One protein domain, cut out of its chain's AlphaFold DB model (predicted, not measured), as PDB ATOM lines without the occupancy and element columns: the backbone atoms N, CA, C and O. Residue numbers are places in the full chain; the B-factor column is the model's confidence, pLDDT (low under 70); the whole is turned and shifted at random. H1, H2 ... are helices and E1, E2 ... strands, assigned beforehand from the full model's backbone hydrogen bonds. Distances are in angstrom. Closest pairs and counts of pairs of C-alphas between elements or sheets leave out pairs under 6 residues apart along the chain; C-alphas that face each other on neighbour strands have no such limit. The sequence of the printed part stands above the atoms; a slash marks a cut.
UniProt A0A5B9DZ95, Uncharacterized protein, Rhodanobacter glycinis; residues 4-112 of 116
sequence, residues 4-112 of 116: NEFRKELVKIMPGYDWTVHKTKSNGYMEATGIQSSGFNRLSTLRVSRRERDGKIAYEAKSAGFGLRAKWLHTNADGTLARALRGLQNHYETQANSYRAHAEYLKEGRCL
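This is residues 4 to 112 of the 116 residues of an uncharacterized protein of Rhodanobacter glycinis (UniProt A0A5B9DZ95). A twisted five-stranded sheet has two helices over one face, with the other face bare of named helices; short H1 covers E1 and E2, and long H2 begins over the E4 and E5 side and runs far off the sheet as an arm. Residues 93 to 112 stick out, and this arm makes much of the length. The printed part has 109 residues, in the order H1 E1 E2 E3 E4 E5 H2, and its class is mixed, helices and strands. The sheet order is E1 - E2 - E3 - E4 - E5, all antiparallel; the whole is loose, with a radius of gyration of the C-alphas of 17.2 A and spans of 62 by 37 by 24 A.

H1, residues 4 to 13, begins at C-alpha 4 (169.112, 228.857, 168.805) and is 14.5 A long. E1 is residues 18 to 22, 13.0 A; E2 is 29 to 38, 30.6 A; E3 is 41 to 53, 37.9 A; E4 is 56 to 64, 26.9 A; E5 is 74 to 78, 13.8 A. H2, residues 81 to 111, measures 45.9 A and ends at C-alpha 111 (176.746, 198.509, 217.458).

The strands form a meander, each the antiparallel neighbour and hairpin partner of the one before. Within hydrogen-bond range are N 20 and O 33 of E1 and E2, 2.8 A, N 34 and O 46 of E2 and E3, 2.8 A, N 49 and O 60 of E3 and E4, 2.8 A, and N 61 and O 76 of E4 and E5, 2.8 A. The sheet is twisted, its C-alphas up to 4.4 A off the best plane. H1 is on it at a height over the sheet of 9.0 A, with the C-alphas of Arg 7 and Val 21 closest to E1 at 6.6 A. H2 is on the same face at 8.3 A, and its closest C-alphas to E5 are Asp 78 and Ala 84, 4.8 A. H1 and H2 are close but not clearly touching, C-alphas 13 and 82 being 6.9 A apart. In both helices every O i to N i+4 pair is within hydrogen-bond range.

The C-alphas farthest apart, Lys 25 and Leu 112, are 62.6 A apart. The printed part has no cut and no long link. Confidence is under 70 at residues 66 to 68 and 112.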
ATOM      1  N   ASN A   4     167.653 228.722 168.742       92.12
ATOM      2  CA  ASN A   4     169.112 228.857 168.805       92.12
ATOM      3  C   ASN A   4     169.560 229.573 170.082       92.12
ATOM      4  O   ASN A   4     170.531 229.157 170.707       92.12
ATOM      5  N   GLU A   5     168.851 230.624 170.491       93.94
ATOM      6  CA  GLU A   5     169.080 231.314 171.765       93.94
ATOM      7  C   GLU A   5     168.841 230.377 172.949       93.94
ATOM      8  O   GLU A   5     169.687 230.285 173.836       93.94
ATOM      9  N   PHE A   6     167.751 229.606 172.910       94.88
ATOM     10  CA  PHE A   6     167.442 228.620 173.939       94.88
ATOM     11  C   PHE A   6     168.521 227.530 174.028       94.88
ATOM     12  O   PHE A   6     168.986 227.206 175.119       94.88
ATOM     13  N   ARG A   7     169.010 227.019 172.887       95.56
ATOM     14  CA  ARG A   7     170.148 226.082 172.865       95.56
ATOM     15  C   ARG A   7     171.411 226.698 173.469       95.56
ATOM     16  O   ARG A   7     172.096 226.026 174.234       95.56
ATOM     17  N   LYS A   8     171.728 227.955 173.140       96.62
ATOM     18  CA  LYS A   8     172.893 228.658 173.706       96.62
ATOM     19  C   LYS A   8     172.781 228.798 175.223       96.62
ATOM     20  O   LYS A   8     173.773 228.591 175.916       96.62
ATOM     21  N   GLU A   9     171.591 229.104 175.737       96.69
ATOM     22  CA  GLU A   9     171.323 229.167 177.178       96.69
ATOM     23  C   GLU A   9     171.578 227.810 177.857       96.69
ATOM     24  O   GLU A   9     172.295 227.739 178.855       96.69
ATOM     25  N   LEU A  10     171.064 226.723 177.266       96.94
ATOM     26  CA  LEU A  10     171.246 225.355 177.761       96.94
ATOM     27  C   LEU A  10     172.722 224.944 177.813       96.94
ATOM     28  O   LEU A  10     173.194 224.481 178.849       96.94
ATOM     29  N   VAL A  11     173.461 225.163 176.721       97.19
ATOM     30  CA  VAL A  11     174.898 224.846 176.637       97.19
ATOM     31  C   VAL A  11     175.707 225.675 177.634       97.19
ATOM     32  O   VAL A  11     176.655 225.166 178.223       97.19
ATOM     33  N   LYS A  12     175.325 226.937 177.867       96.88
ATOM     34  CA  LYS A  12     176.009 227.806 178.829       96.88
ATOM     35  C   LYS A  12     175.885 227.294 180.267       96.88
ATOM     36  O   LYS A  12     176.857 227.371 181.009       96.88
ATOM     37  N   ILE A  13     174.707 226.816 180.670       96.06
ATOM     38  CA  ILE A  13     174.460 226.377 182.055       96.06
ATOM     39  C   ILE A  13     174.892 224.922 182.271       96.06
ATOM     40  O   ILE A  13     175.411 224.591 183.332       96.06
ATOM     41  N   MET A  14     174.698 224.059 181.274       94.56
ATOM     42  CA  MET A  14     174.980 222.623 181.348       94.56
ATOM     43  C   MET A  14     175.809 222.178 180.132       94.56
ATOM     44  O   MET A  14     175.282 221.498 179.244       94.56
ATOM     45  N   PRO A  15     177.103 222.541 180.071       94.94
ATOM     46  CA  PRO A  15     177.953 222.273 178.908       94.94
ATOM     47  C   PRO A  15     178.268 220.784 178.702       94.94
ATOM     48  O   PRO A  15     178.589 220.378 177.593       94.94
ATOM     49  N   GLY A  16     178.159 219.959 179.750       93.56
ATOM     50  CA  GLY A  16     178.418 218.514 179.685       93.56
ATOM     51  C   GLY A  16     177.287 217.675 179.079       93.56
ATOM     52  O   GLY A  16     177.386 216.450 179.069       93.56
ATOM     53  N   TYR A  17     176.206 218.306 178.617       94.06
ATOM     54  CA  TYR A  17     175.062 217.634 178.010       94.06
ATOM     55  C   TYR A  17     175.002 217.939 176.513       94.06
ATOM     56  O   TYR A  17     175.095 219.094 176.098       94.06
ATOM     57  N   ASP A  18     174.774 216.906 175.706       94.56
ATOM     58  CA  ASP A  18     174.430 217.075 174.301       94.56
ATOM     59  C   ASP A  18     172.948 217.443 174.174       94.56
ATOM     60  O   ASP A  18     172.060 216.652 174.505       94.56
ATOM     61  N   TRP A  19     172.689 218.679 173.745       95.81
ATOM     62  CA  TRP A  19     171.359 219.278 173.705       95.81
ATOM     63  C   TRP A  19     170.720 219.183 172.321       95.81
ATOM     64  O   TRP A  19     171.199 219.760 171.341       95.81
ATOM     65  N   THR A  20     169.544 218.566 172.272       95.75
ATOM     66  CA  THR A  20     168.643 218.566 171.116       95.75
ATOM     67  C   THR A  20     167.414 219.414 171.422       95.75
ATOM     68  O   THR A  20     166.643 219.070 172.314       95.75
ATOM     69  N   VAL A  21     167.215 220.511 170.683       96.38
ATOM     70  CA  VAL A  21     165.995 221.336 170.763       96.38
ATOM     71  C   VAL A  21     164.952 220.790 169.792       96.38
ATOM     72  O   VAL A  21     165.226 220.625 168.602       96.38
ATOM     73  N   HIS A  22     163.752 220.527 170.294       94.06
ATOM     74  CA  HIS A  22     162.656 219.947 169.526       94.06
ATOM     75  C   HIS A  22     161.854 221.029 168.808       94.06
ATOM     76  O   HIS A  22     161.628 222.117 169.340       94.06
ATOM     77  N   LYS A  23     161.384 220.723 167.594       87.31
ATOM     78  CA  LYS A  23     160.476 221.609 166.860       87.31
ATOM     79  C   LYS A  23     159.110 221.616 167.544       87.31
ATOM     80  O   LYS A  23     158.471 220.574 167.672       87.31
ATOM     81  N   THR A  24     158.642 222.794 167.932       83.44
ATOM     82  CA  THR A  24     157.322 223.007 168.530       83.44
ATOM     83  C   THR A  24     156.480 223.880 167.600       83.44
ATOM     84  O   THR A  24     156.999 224.737 166.891       83.44
ATOM     85  N   LYS A  25     155.162 223.649 167.565       80.00
ATOM     86  CA  LYS A  25     154.225 224.463 166.761       80.00
ATOM     87  C   LYS A  25     153.739 225.722 167.492       80.00
ATOM     88  O   LYS A  25     153.071 226.551 166.891       80.00
ATOM     89  N   SER A  26     154.018 225.838 168.792       80.44
ATOM     90  CA  SER A  26     153.531 226.926 169.643       80.44
ATOM     91  C   SER A  26     154.637 227.943 169.889       80.44
ATOM     92  O   SER A  26     155.671 227.600 170.461       80.44
ATOM     93  N   ASN A  27     154.389 229.200 169.513       78.62
ATOM     94  CA  ASN A  27     155.353 230.300 169.643       78.62
ATOM     95  C   ASN A  27     155.771 230.589 171.100       78.62
ATOM     96  O   ASN A  27     156.820 231.184 171.322       78.62
ATOM     97  N   GLY A  28     154.987 230.149 172.091       88.31
ATOM     98  CA  GLY A  28     155.283 230.313 173.519       88.31
ATOM     99  C   GLY A  28     155.888 229.079 174.190       88.31
ATOM    100  O   GLY A  28     156.073 229.087 175.404       88.31
ATOM    101  N   TYR A  29     156.168 228.000 173.453       93.75
ATOM    102  CA  TYR A  29     156.682 226.754 174.025       93.75
ATOM    103  C   TYR A  29     157.949 226.296 173.323       93.75
ATOM    104  O   TYR A  29     157.948 226.073 172.116       93.75
ATOM    105  N   MET A  30     159.012 226.075 174.087       95.25
ATOM    106  CA  MET A  30     160.233 225.433 173.607       95.25
ATOM    107  C   MET A  30     160.561 224.245 174.487       95.25
ATOM    108  O   MET A  30     160.291 224.250 175.687       95.25
ATOM    109  N   GLU A  31     161.164 223.227 173.891       96.25
ATOM    110  CA  GLU A  31     161.534 222.011 174.590       96.25
ATOM    111  C   GLU A  31     162.860 221.483 174.063       96.25
ATOM    112  O   GLU A  31     163.117 221.518 172.862       96.25
ATOM    113  N   ALA A  32     163.694 220.973 174.960       96.69
ATOM    114  CA  ALA A  32     164.952 220.342 174.630       96.69
ATOM    115  C   ALA A  32     165.186 219.090 175.474       96.69
ATOM    116  O   ALA A  32     164.740 218.993 176.620       96.69
ATOM    117  N   THR A  33     165.936 218.149 174.912       95.75
ATOM    118  CA  THR A  33     166.478 216.991 175.621       95.75
ATOM    119  C   THR A  33     167.993 217.099 175.659       95.75
ATOM    120  O   THR A  33     168.612 217.323 174.624       95.75
ATOM    121  N   GLY A  34     168.571 216.954 176.847       94.62
ATOM    122  CA  GLY A  34     170.009 216.895 177.074       94.62
ATOM    123  C   GLY A  34     170.416 215.477 177.448       94.62
ATOM    124  O   GLY A  34     169.783 214.881 178.320       94.62
ATOM    125  N   ILE A  35     171.473 214.941 176.841       93.31
ATOM    126  CA  ILE A  35     172.029 213.630 177.202       93.31
ATOM    127  C   ILE A  35     173.474 213.808 177.653       93.31
ATOM    128  O   ILE A  35     174.282 214.381 176.930       93.31
ATOM    129  N   GLN A  36     173.803 213.283 178.830       92.50
ATOM    130  CA  GLN A  36     175.180 213.157 179.294       92.50
ATOM    131  C   GLN A  36     175.631 211.702 179.148       92.50
ATOM    132  O   GLN A  36     174.938 210.780 179.591       92.50
ATOM    133  N   SER A  37     176.808 211.486 178.566       87.56
ATOM    134  CA  SER A  37     177.428 210.168 178.412       87.56
ATOM    135  C   SER A  37     178.881 210.163 178.887       87.56
ATOM    136  O   SER A  37     179.546 211.193 178.909       87.56
ATOM    137  N   SER A  38     179.372 208.982 179.260       83.06
ATOM    138  CA  SER A  38     180.779 208.692 179.534       83.06
ATOM    139  C   SER A  38     181.171 207.440 178.757       83.06
ATOM    140  O   SER A  38     180.687 206.341 179.047       83.06
ATOM    141  N   GLY A  39     182.007 207.607 177.730       83.00
ATOM    142  CA  GLY A  39     182.252 206.563 176.734       83.00
ATOM    143  C   GLY A  39     180.942 206.116 176.075       83.00
ATOM    144  O   GLY A  39     180.147 206.945 175.634       83.00
ATOM    145  N   PHE A  40     180.690 204.807 176.064       73.19
ATOM    146  CA  PHE A  40     179.453 204.222 175.531       73.19
ATOM    147  C   PHE A  40     178.270 204.250 176.521       73.19
ATOM    148  O   PHE A  40     177.144 203.930 176.140       73.19
ATOM    149  N   ASN A  41     178.492 204.654 177.778       76.88
ATOM    150  CA  ASN A  41     177.471 204.631 178.825       76.88
ATOM    151  C   ASN A  41     176.739 205.974 178.928       76.88
ATOM    152  O   ASN A  41     177.355 207.025 179.093       76.88
ATOM    153  N   ARG A  42     175.404 205.950 178.889       78.50
ATOM    154  CA  ARG A  42     174.566 207.142 179.108       78.50
ATOM    155  C   ARG A  42     174.337 207.353 180.593       78.50
ATOM    156  O   ARG A  42     173.680 206.526 181.201       78.50
ATOM    157  N   LEU A  43     174.827 208.455 181.147       83.06
ATOM    158  CA  LEU A  43     174.780 208.737 182.581       83.06
ATOM    159  C   LEU A  43     173.463 209.384 183.014       83.06
ATOM    160  O   LEU A  43     172.904 209.036 184.050       83.06
ATOM    161  N   SER A  44     172.971 210.344 182.232       87.44
ATOM    162  CA  SER A  44     171.828 211.164 182.628       87.44
ATOM    163  C   SER A  44     171.078 211.688 181.412       87.44
ATOM    164  O   SER A  44     171.683 212.055 180.403       87.44
ATOM    165  N   THR A  45     169.751 211.742 181.525       92.44
ATOM    166  CA  THR A  45     168.879 212.409 180.556       92.44
ATOM    167  C   THR A  45     168.137 213.548 181.239       92.44
ATOM    168  O   THR A  45     167.466 213.348 182.253       92.44
ATOM    169  N   LEU A  46     168.212 214.739 180.651       94.88
ATOM    170  CA  LEU A  46     167.426 215.900 181.043       94.88
ATOM    171  C   LEU A  46     166.397 216.229 179.970       94.88
ATOM    172  O   LEU A  46     166.667 216.131 178.774       94.88
ATOM    173  N   ARG A  47     165.224 216.688 180.394       95.62
ATOM    174  CA  ARG A  47     164.271 217.378 179.524       95.62
ATOM    175  C   ARG A  47     163.996 218.742 180.113       95.62
ATOM    176  O   ARG A  47     163.585 218.838 181.263       95.62
ATOM    177  N   VAL A  48     164.216 219.779 179.323       96.94
ATOM    178  CA  VAL A  48     163.951 221.158 179.717       96.94
ATOM    179  C   VAL A  48     162.878 221.706 178.805       96.94
ATOM    180  O   VAL A  48     162.963 221.562 177.588       96.94
ATOM    181  N   SER A  49     161.878 222.358 179.378       96.62
ATOM    182  CA  SER A  49     160.925 223.145 178.616       96.62
ATOM    183  C   SER A  49     160.861 224.575 179.126       96.62
ATOM    184  O   SER A  49     161.055 224.833 180.313       96.62
ATOM    185  N   ARG A  50     160.603 225.501 178.208       96.12
ATOM    186  CA  ARG A  50     160.335 226.908 178.485       96.12
ATOM    187  C   ARG A  50     158.933 227.220 177.989       96.12
ATOM    188  O   ARG A  50     158.620 226.974 176.824       96.12
ATOM    189  N   ARG A  51     158.108 227.776 178.867       94.75
ATOM    190  CA  ARG A  51     156.767 228.276 178.568       94.75
ATOM    191  C   ARG A  51     156.731 229.773 178.786       94.75
ATOM    192  O   ARG A  51     157.200 230.263 179.806       94.75
ATOM    193  N   GLU A  52     156.155 230.477 177.832       93.38
ATOM    194  CA  GLU A  52     155.876 231.899 177.908       93.38
ATOM    195  C   GLU A  52     154.381 232.105 177.695       93.38
ATOM    196  O   GLU A  52     153.831 231.716 176.662       93.38
ATOM    197  N   ARG A  53     153.714 232.657 178.709       88.88
ATOM    198  CA  ARG A  53     152.278 232.929 178.689       88.88
ATOM    199  C   ARG A  53     152.014 234.247 179.400       88.88
ATOM    200  O   ARG A  53     152.465 234.424 180.527       88.88
ATOM    201  N   ASP A  54     151.297 235.153 178.740       87.06
ATOM    202  CA  ASP A  54     150.878 236.444 179.304       87.06
ATOM    203  C   ASP A  54     152.056 237.237 179.918       87.06
ATOM    204  O   ASP A  54     151.969 237.775 181.019       87.06
ATOM    205  N   GLY A  55     153.210 237.231 179.235       86.25
ATOM    206  CA  GLY A  55     154.444 237.894 179.680       86.25
ATOM    207  C   GLY A  55     155.204 237.188 180.814       86.25
ATOM    208  O   GLY A  55     156.277 237.643 181.206       86.25
ATOM    209  N   LYS A  56     154.695 236.066 181.337       92.69
ATOM    210  CA  LYS A  56     155.369 235.254 182.357       92.69
ATOM    211  C   LYS A  56     156.135 234.108 181.717       92.69
ATOM    212  O   LYS A  56     155.589 233.353 180.912       92.69
ATOM    213  N   ILE A  57     157.392 233.961 182.125       94.56
ATOM    214  CA  ILE A  57     158.272 232.872 181.703       94.56
ATOM    215  C   ILE A  57     158.346 231.841 182.826       94.56
ATOM    216  O   ILE A  57     158.567 232.189 183.985       94.56
ATOM    217  N   ALA A  58     158.187 230.573 182.468       96.62
ATOM    218  CA  ALA A  58     158.405 229.439 183.348       96.62
ATOM    219  C   ALA A  58     159.295 228.410 182.649       96.62
ATOM    220  O   ALA A  58     159.061 228.046 181.494       96.62
ATOM    221  N   TYR A  59     160.299 227.929 183.365       97.56
ATOM    222  CA  TYR A  59     161.136 226.808 182.977       97.56
ATOM    223  C   TYR A  59     160.733 225.585 183.788       97.56
ATOM    224  O   TYR A  59     160.503 225.677 184.988       97.56
ATOM    225  N   GLU A  60     160.687 224.432 183.136       97.88
ATOM    226  CA  GLU A  60     160.505 223.133 183.774       97.88
ATOM    227  C   GLU A  60     161.677 222.244 183.369       97.88
ATOM    228  O   GLU A  60     161.943 222.074 182.179       97.88
ATOM    229  N   ALA A  61     162.367 221.668 184.348       97.38
ATOM    230  CA  ALA A  61     163.436 220.708 184.143       97.38
ATOM    231  C   ALA A  61     163.028 219.352 184.728       97.38
ATOM    232  O   ALA A  61     162.575 219.256 185.869       97.38
ATOM    233  N   LYS A  62     163.220 218.290 183.950       95.88
ATOM    234  CA  LYS A  62     163.003 216.893 184.336       95.88
ATOM    235  C   LYS A  62     164.300 216.131 184.207       95.88
ATOM    236  O   LYS A  62     165.059 216.370 183.271       95.88
ATOM    237  N   SER A  63     164.518 215.187 185.110       93.75
ATOM    238  CA  SER A  63     165.690 214.317 185.083       93.75
ATOM    239  C   SER A  63     165.293 212.852 185.132       93.75
ATOM    240  O   SER A  63     164.343 212.459 185.813       93.75
ATOM    241  N   ALA A  64     166.020 212.051 184.368       89.56
ATOM    242  CA  ALA A  64     165.966 210.603 184.380       89.56
ATOM    243  C   ALA A  64     167.400 210.054 184.363       89.56
ATOM    244  O   ALA A  64     168.330 210.726 183.906       89.56
ATOM    245  N   GLY A  65     167.571 208.840 184.883       79.50
ATOM    246  CA  GLY A  65     168.857 208.145 184.884       79.50
ATOM    247  C   GLY A  65     169.214 207.555 183.513       79.50
ATOM    248  O   GLY A  65     169.093 208.194 182.466       79.50
ATOM    249  N   PHE A  66     169.641 206.295 183.530       68.06
ATOM    250  CA  PHE A  66     170.190 205.555 182.394       68.06
ATOM    251  C   PHE A  66     169.093 205.102 181.403       68.06
ATOM    252  O   PHE A  66     168.766 203.922 181.317       68.06
ATOM    253  N   GLY A  67     168.470 206.019 180.651       62.47
ATOM    254  CA  GLY A  67     167.591 205.629 179.538       62.47
ATOM    255  C   GLY A  67     166.698 206.731 178.964       62.47
ATOM    256  O   GLY A  67     166.058 207.471 179.697       62.47
ATOM    257  N   LEU A  68     166.556 206.767 177.631       62.38
ATOM    258  CA  LEU A  68     165.667 207.713 176.922       62.38
ATOM    259  C   LEU A  68     164.172 207.491 177.202       62.38
ATOM    260  O   LEU A  68     163.361 208.385 176.985       62.38
ATOM    261  N   ARG A  69     163.810 206.280 177.640       70.00
ATOM    262  CA  ARG A  69     162.446 205.885 178.026       70.00
ATOM    263  C   ARG A  69     162.310 205.657 179.531       70.00
ATOM    264  O   ARG A  69     161.290 205.137 179.976       70.00
ATOM    265  N   ALA A  70     163.343 205.989 180.304       77.56
ATOM    266  CA  ALA A  70     163.261 205.890 181.748       77.56
ATOM    267  C   ALA A  70     162.166 206.837 182.259       77.56
ATOM    268  O   ALA A  70     161.951 207.921 181.709       77.56
ATOM    269  N   LYS A  71     161.456 206.413 183.308       85.44
ATOM    270  CA  LYS A  71     160.508 207.292 183.993       85.44
ATOM    271  C   LYS A  71     161.269 208.508 184.526       85.44
ATOM    272  O   LYS A  71     162.385 208.368 185.027       85.44
ATOM    273  N   TRP A  72     160.660 209.687 184.421       90.88
ATOM    274  CA  TRP A  72     161.199 210.887 185.051       90.88
ATOM    275  C   TRP A  72     161.239 210.667 186.562       90.88
ATOM    276  O   TRP A  72     160.219 210.341 187.163       90.88
ATOM    277  N   LEU A  73     162.424 210.811 187.145       91.25
ATOM    278  CA  LEU A  73     162.658 210.604 188.572       91.25
ATOM    279  C   LEU A  73     162.199 211.823 189.368       91.25
ATOM    280  O   LEU A  73     161.541 211.691 190.394       91.25
ATOM    281  N   HIS A  74     162.500 213.017 188.856       94.44
ATOM    282  CA  HIS A  74     162.062 214.262 189.461       94.44
ATOM    283  C   HIS A  74     161.847 215.357 188.414       94.44
ATOM    284  O   HIS A  74     162.436 215.341 187.327       94.44
ATOM    285  N   THR A  75     160.979 216.303 188.761       96.75
ATOM    286  CA  THR A  75     160.662 217.497 187.979       96.75
ATOM    287  C   THR A  75     160.732 218.701 188.900       96.75
ATOM    288  O   THR A  75     160.182 218.653 189.995       96.75
ATOM    289  N   ASN A  76     161.356 219.777 188.439       97.81
ATOM    290  CA  ASN A  76     161.348 221.058 189.127       97.81
ATOM    291  C   ASN A  76     161.039 222.184 188.135       97.81
ATOM    292  O   ASN A  76     161.487 222.139 186.987       97.81
ATOM    293  N   ALA A  77     160.283 223.189 188.574       96.94
ATOM    294  CA  ALA A  77     159.925 224.342 187.757       96.94
ATOM    295  C   ALA A  77     160.251 225.651 188.478       96.94
ATOM    296  O   ALA A  77     160.091 225.749 189.690       96.94
ATOM    297  N   ASP A  78     160.706 226.652 187.727       97.50
ATOM    298  CA  ASP A  78     161.062 227.973 188.251       97.50
ATOM    299  C   ASP A  78     160.962 229.046 187.147       97.50
ATOM    300  O   ASP A  78     160.782 228.731 185.972       97.50
ATOM    301  N   GLY A  79     161.094 230.327 187.490       95.75
ATOM    302  CA  GLY A  79     161.107 231.436 186.532       95.75
ATOM    303  C   GLY A  79     162.387 231.530 185.691       95.75
ATOM    304  O   GLY A  79     162.402 232.223 184.678       95.75
ATOM    305  N   THR A  80     163.459 230.826 186.072       96.25
ATOM    306  CA  THR A  80     164.726 230.803 185.316       96.25
ATOM    307  C   THR A  80     165.243 229.383 185.113       96.25
ATOM    308  O   THR A  80     165.065 228.521 185.977       96.25
ATOM    309  N   LEU A  81     165.957 229.151 184.006       96.38
ATOM    310  CA  LEU A  81     166.583 227.862 183.717       96.38
ATOM    311  C   LEU A  81     167.544 227.423 184.832       96.38
ATOM    312  O   LEU A  81     167.502 226.277 185.277       96.38
ATOM    313  N   ALA A  82     168.380 228.348 185.315       97.00
ATOM    314  CA  ALA A  82     169.356 228.074 186.365       97.00
ATOM    315  C   ALA A  82     168.690 227.584 187.656       97.00
ATOM    316  O   ALA A  82     169.121 226.585 188.228       97.00
ATOM    317  N   ARG A  83     167.612 228.242 188.101       97.62
ATOM    318  CA  ARG A  83     166.887 227.829 189.312       97.62
ATOM    319  C   ARG A  83     166.123 226.524 189.113       97.62
ATOM    320  O   ARG A  83     166.142 225.680 190.006       97.62
ATOM    321  N   ALA A  84     165.532 226.312 187.934       97.69
ATOM    322  CA  ALA A  84     164.868 225.054 187.606       97.69
ATOM    323  C   ALA A  84     165.844 223.864 187.715       97.69
ATOM    324  O   ALA A  84     165.537 222.871 188.375       97.69
ATOM    325  N   LEU A  85     167.050 223.994 187.151       96.62
ATOM    326  CA  LEU A  85     168.105 222.978 187.242       96.62
ATOM    327  C   LEU A  85     168.683 222.851 188.658       96.62
ATOM    328  O   LEU A  85     168.878 221.736 189.139       96.62
ATOM    329  N   ARG A  86     168.906 223.970 189.359       96.25
ATOM    330  CA  ARG A  86     169.404 223.960 190.741       96.25
ATOM    331  C   ARG A  86     168.447 223.233 191.682       96.25
ATOM    332  O   ARG A  86     168.905 222.479 192.530       96.25
ATOM    333  N   GLY A  87     167.134 223.393 191.511       96.50
ATOM    334  CA  GLY A  87     166.154 222.656 192.309       96.50
ATOM    335  C   GLY A  87     166.198 221.141 192.072       96.50
ATOM    336  O   GLY A  87     166.096 220.387 193.036       96.50
ATOM    337  N   LEU A  88     166.456 220.680 190.836       94.81
ATOM    338  CA  LEU A  88     166.704 219.252 190.580       94.81
ATOM    339  C   LEU A  88     167.947 218.750 191.323       94.81
ATOM    340  O   LEU A  88     167.906 217.687 191.936       94.81
ATOM    341  N   GLN A  89     169.044 219.508 191.277       94.25
ATOM    342  CA  GLN A  89     170.268 219.144 191.987       94.25
ATOM    343  C   GLN A  89     170.027 219.072 193.501       94.25
ATOM    344  O   GLN A  89     170.336 218.056 194.118       94.25
ATOM    345  N   ASN A  90     169.405 220.103 194.077       96.81
ATOM    346  CA  ASN A  90     169.082 220.153 195.502       96.81
ATOM    347  C   ASN A  90     168.201 218.967 195.928       96.81
ATOM    348  O   ASN A  90     168.399 218.413 197.009       96.81
ATOM    349  N   HIS A  91     167.243 218.552 195.089       95.12
ATOM    350  CA  HIS A  91     166.420 217.369 195.351       95.12
ATOM    351  C   HIS A  91     167.280 216.108 195.506       95.12
ATOM    352  O   HIS A  91     167.128 215.382 196.489       95.12
ATOM    353  N   TYR A  92     168.210 215.862 194.580       93.62
ATOM    354  CA  TYR A  92     169.083 214.688 194.653       93.62
ATOM    355  C   TYR A  92     170.085 214.756 195.805       93.62
ATOM    356  O   TYR A  92     170.307 213.746 196.466       93.62
ATOM    357  N   GLU A  93     170.640 215.932 196.099       96.12
ATOM    358  CA  GLU A  93     171.498 216.139 197.273       96.12
ATOM    359  C   GLU A  93     170.736 215.863 198.579       96.12
ATOM    360  O   GLU A  93     171.252 215.209 199.485       96.12
ATOM    361  N   THR A  94     169.469 216.284 198.654       96.00
ATOM    362  CA  THR A  94     168.589 216.004 199.797       96.00
ATOM    363  C   THR A  94     168.314 214.505 199.925       96.00
ATOM    364  O   THR A  94     168.468 213.954 201.009       96.00
ATOM    365  N   GLN A  95     167.974 213.821 198.826       95.62
ATOM    366  CA  GLN A  95     167.762 212.367 198.823       95.62
ATOM    367  C   GLN A  95     169.022 211.604 199.253       95.62
ATOM    368  O   GLN A  95     168.945 210.703 200.086       95.62
ATOM    369  N   ALA A  96     170.193 211.992 198.741       95.69
ATOM    370  CA  ALA A  96     171.465 211.387 199.120       95.69
ATOM    371  C   ALA A  96     171.751 211.554 200.621       95.69
ATOM    372  O   ALA A  96     172.150 210.597 201.284       95.69
ATOM    373  N   ASN A  97     171.492 212.743 201.174       97.06
ATOM    374  CA  ASN A  97     171.630 212.991 202.607       97.06
ATOM    375  C   ASN A  97     170.670 212.137 203.444       97.06
ATOM    376  O   ASN A  97     171.105 211.557 204.437       97.06
ATOM    377  N   SER A  98     169.409 212.005 203.028       97.69
ATOM    378  CA  SER A  98     168.434 211.154 203.719       97.69
ATOM    379  C   SER A  98     168.870 209.689 203.747       97.69
ATOM    380  O   SER A  98     168.861 209.058 204.803       97.69
ATOM    381  N   TYR A  99     169.316 209.145 202.612       97.06
ATOM    382  CA  TYR A  99     169.787 207.760 202.560       97.06
ATOM    383  C   TYR A  99     171.075 207.538 203.355       97.06
ATOM    384  O   TYR A  99     171.224 206.491 203.984       97.06
ATOM    385  N   ARG A 100     171.977 208.525 203.380       97.19
ATOM    386  CA  ARG A 100     173.170 208.485 204.234       97.19
ATOM    387  C   ARG A 100     172.793 208.411 205.715       97.19
ATOM    388  O   ARG A 100     173.296 207.530 206.403       97.19
ATOM    389  N   ALA A 101     171.873 209.260 206.173       96.81
ATOM    390  CA  ALA A 101     171.400 209.238 207.557       96.81
ATOM    391  C   ALA A 101     170.748 207.891 207.920       96.81
ATOM    392  O   ALA A 101     171.042 207.315 208.962       96.81
ATOM    393  N   HIS A 102     169.920 207.324 207.034       96.94
ATOM    394  CA  HIS A 102     169.350 205.989 207.256       96.94
ATOM    395  C   HIS A 102     170.420 204.895 207.380       96.94
ATOM    396  O   HIS A 102     170.290 204.005 208.220       96.94
ATOM    397  N   ALA A 103     171.484 204.956 206.577       96.75
ATOM    398  CA  ALA A 103     172.597 204.017 206.685       96.75
ATOM    399  C   ALA A 103     173.362 204.171 208.013       96.75
ATOM    400  O   ALA A 103     173.761 203.166 208.604       96.75
ATOM    401  N   GLU A 104     173.535 205.402 208.499       95.31
ATOM    402  CA  GLU A 104     174.137 205.692 209.806       95.31
ATOM    403  C   GLU A 104     173.292 205.105 210.947       95.31
ATOM    404  O   GLU A 104     173.831 204.357 211.759       95.31
ATOM    405  N   TYR A 105     171.967 205.293 210.939       94.56
ATOM    406  CA  TYR A 105     171.077 204.694 211.946       94.56
ATOM    407  C   TYR A 105     171.135 203.161 211.964       94.56
ATOM    408  O   TYR A 105     171.164 202.546 213.029       94.56
ATOM    409  N   LEU A 106     171.194 202.518 210.792       94.56
ATOM    410  CA  LEU A 106     171.357 201.062 210.710       94.56
ATOM    411  C   LEU A 106     172.714 200.603 211.256       94.56
ATOM    412  O   LEU A 106     172.810 199.528 211.847       94.56
ATOM    413  N   LYS A 107     173.772 201.395 211.058       94.12
ATOM    414  CA  LYS A 107     175.101 201.111 211.609       94.12
ATOM    415  C   LYS A 107     175.100 201.244 213.132       94.12
ATOM    416  O   LYS A 107     175.606 200.351 213.804       94.12
ATOM    417  N   GLU A 108     174.509 202.308 213.667       91.94
ATOM    418  CA  GLU A 108     174.376 202.529 215.112       91.94
ATOM    419  C   GLU A 108     173.581 201.405 215.781       91.94
ATOM    420  O   GLU A 108     174.051 200.813 216.753       91.94
ATOM    421  N   GLY A 109     172.440 201.021 215.200       90.06
ATOM    422  CA  GLY A 109     171.619 199.916 215.703       90.06
ATOM    423  C   GLY A 109     172.318 198.551 215.693       90.06
ATOM    424  O   GLY A 109     171.921 197.659 216.432       90.06
ATOM    425  N   ARG A 110     173.378 198.368 214.891       86.19
ATOM    426  CA  ARG A 110     174.214 197.153 214.909       86.19
ATOM    427  C   ARG A 110     175.289 197.168 215.993       86.19
ATOM    428  O   ARG A 110     175.801 196.105 216.332       86.19
ATOM    429  N   CYS A 111     175.686 198.346 216.464       80.75
ATOM    430  CA  CYS A 111     176.746 198.509 217.458       80.75
ATOM    431  C   CYS A 111     176.204 198.609 218.888       80.75
ATOM    432  O   CYS A 111     176.940 198.315 219.826       80.75
ATOM    433  N   LEU A 112     174.940 199.000 219.059       61.44
ATOM    434  CA  LEU A 112     174.284 199.039 220.361       61.44
ATOM    435  C   LEU A 112     173.638 197.674 220.658       61.44
ATOM    436  O   LEU A 112     172.708 197.292 219.944       61.44
TER     437      LEU A 112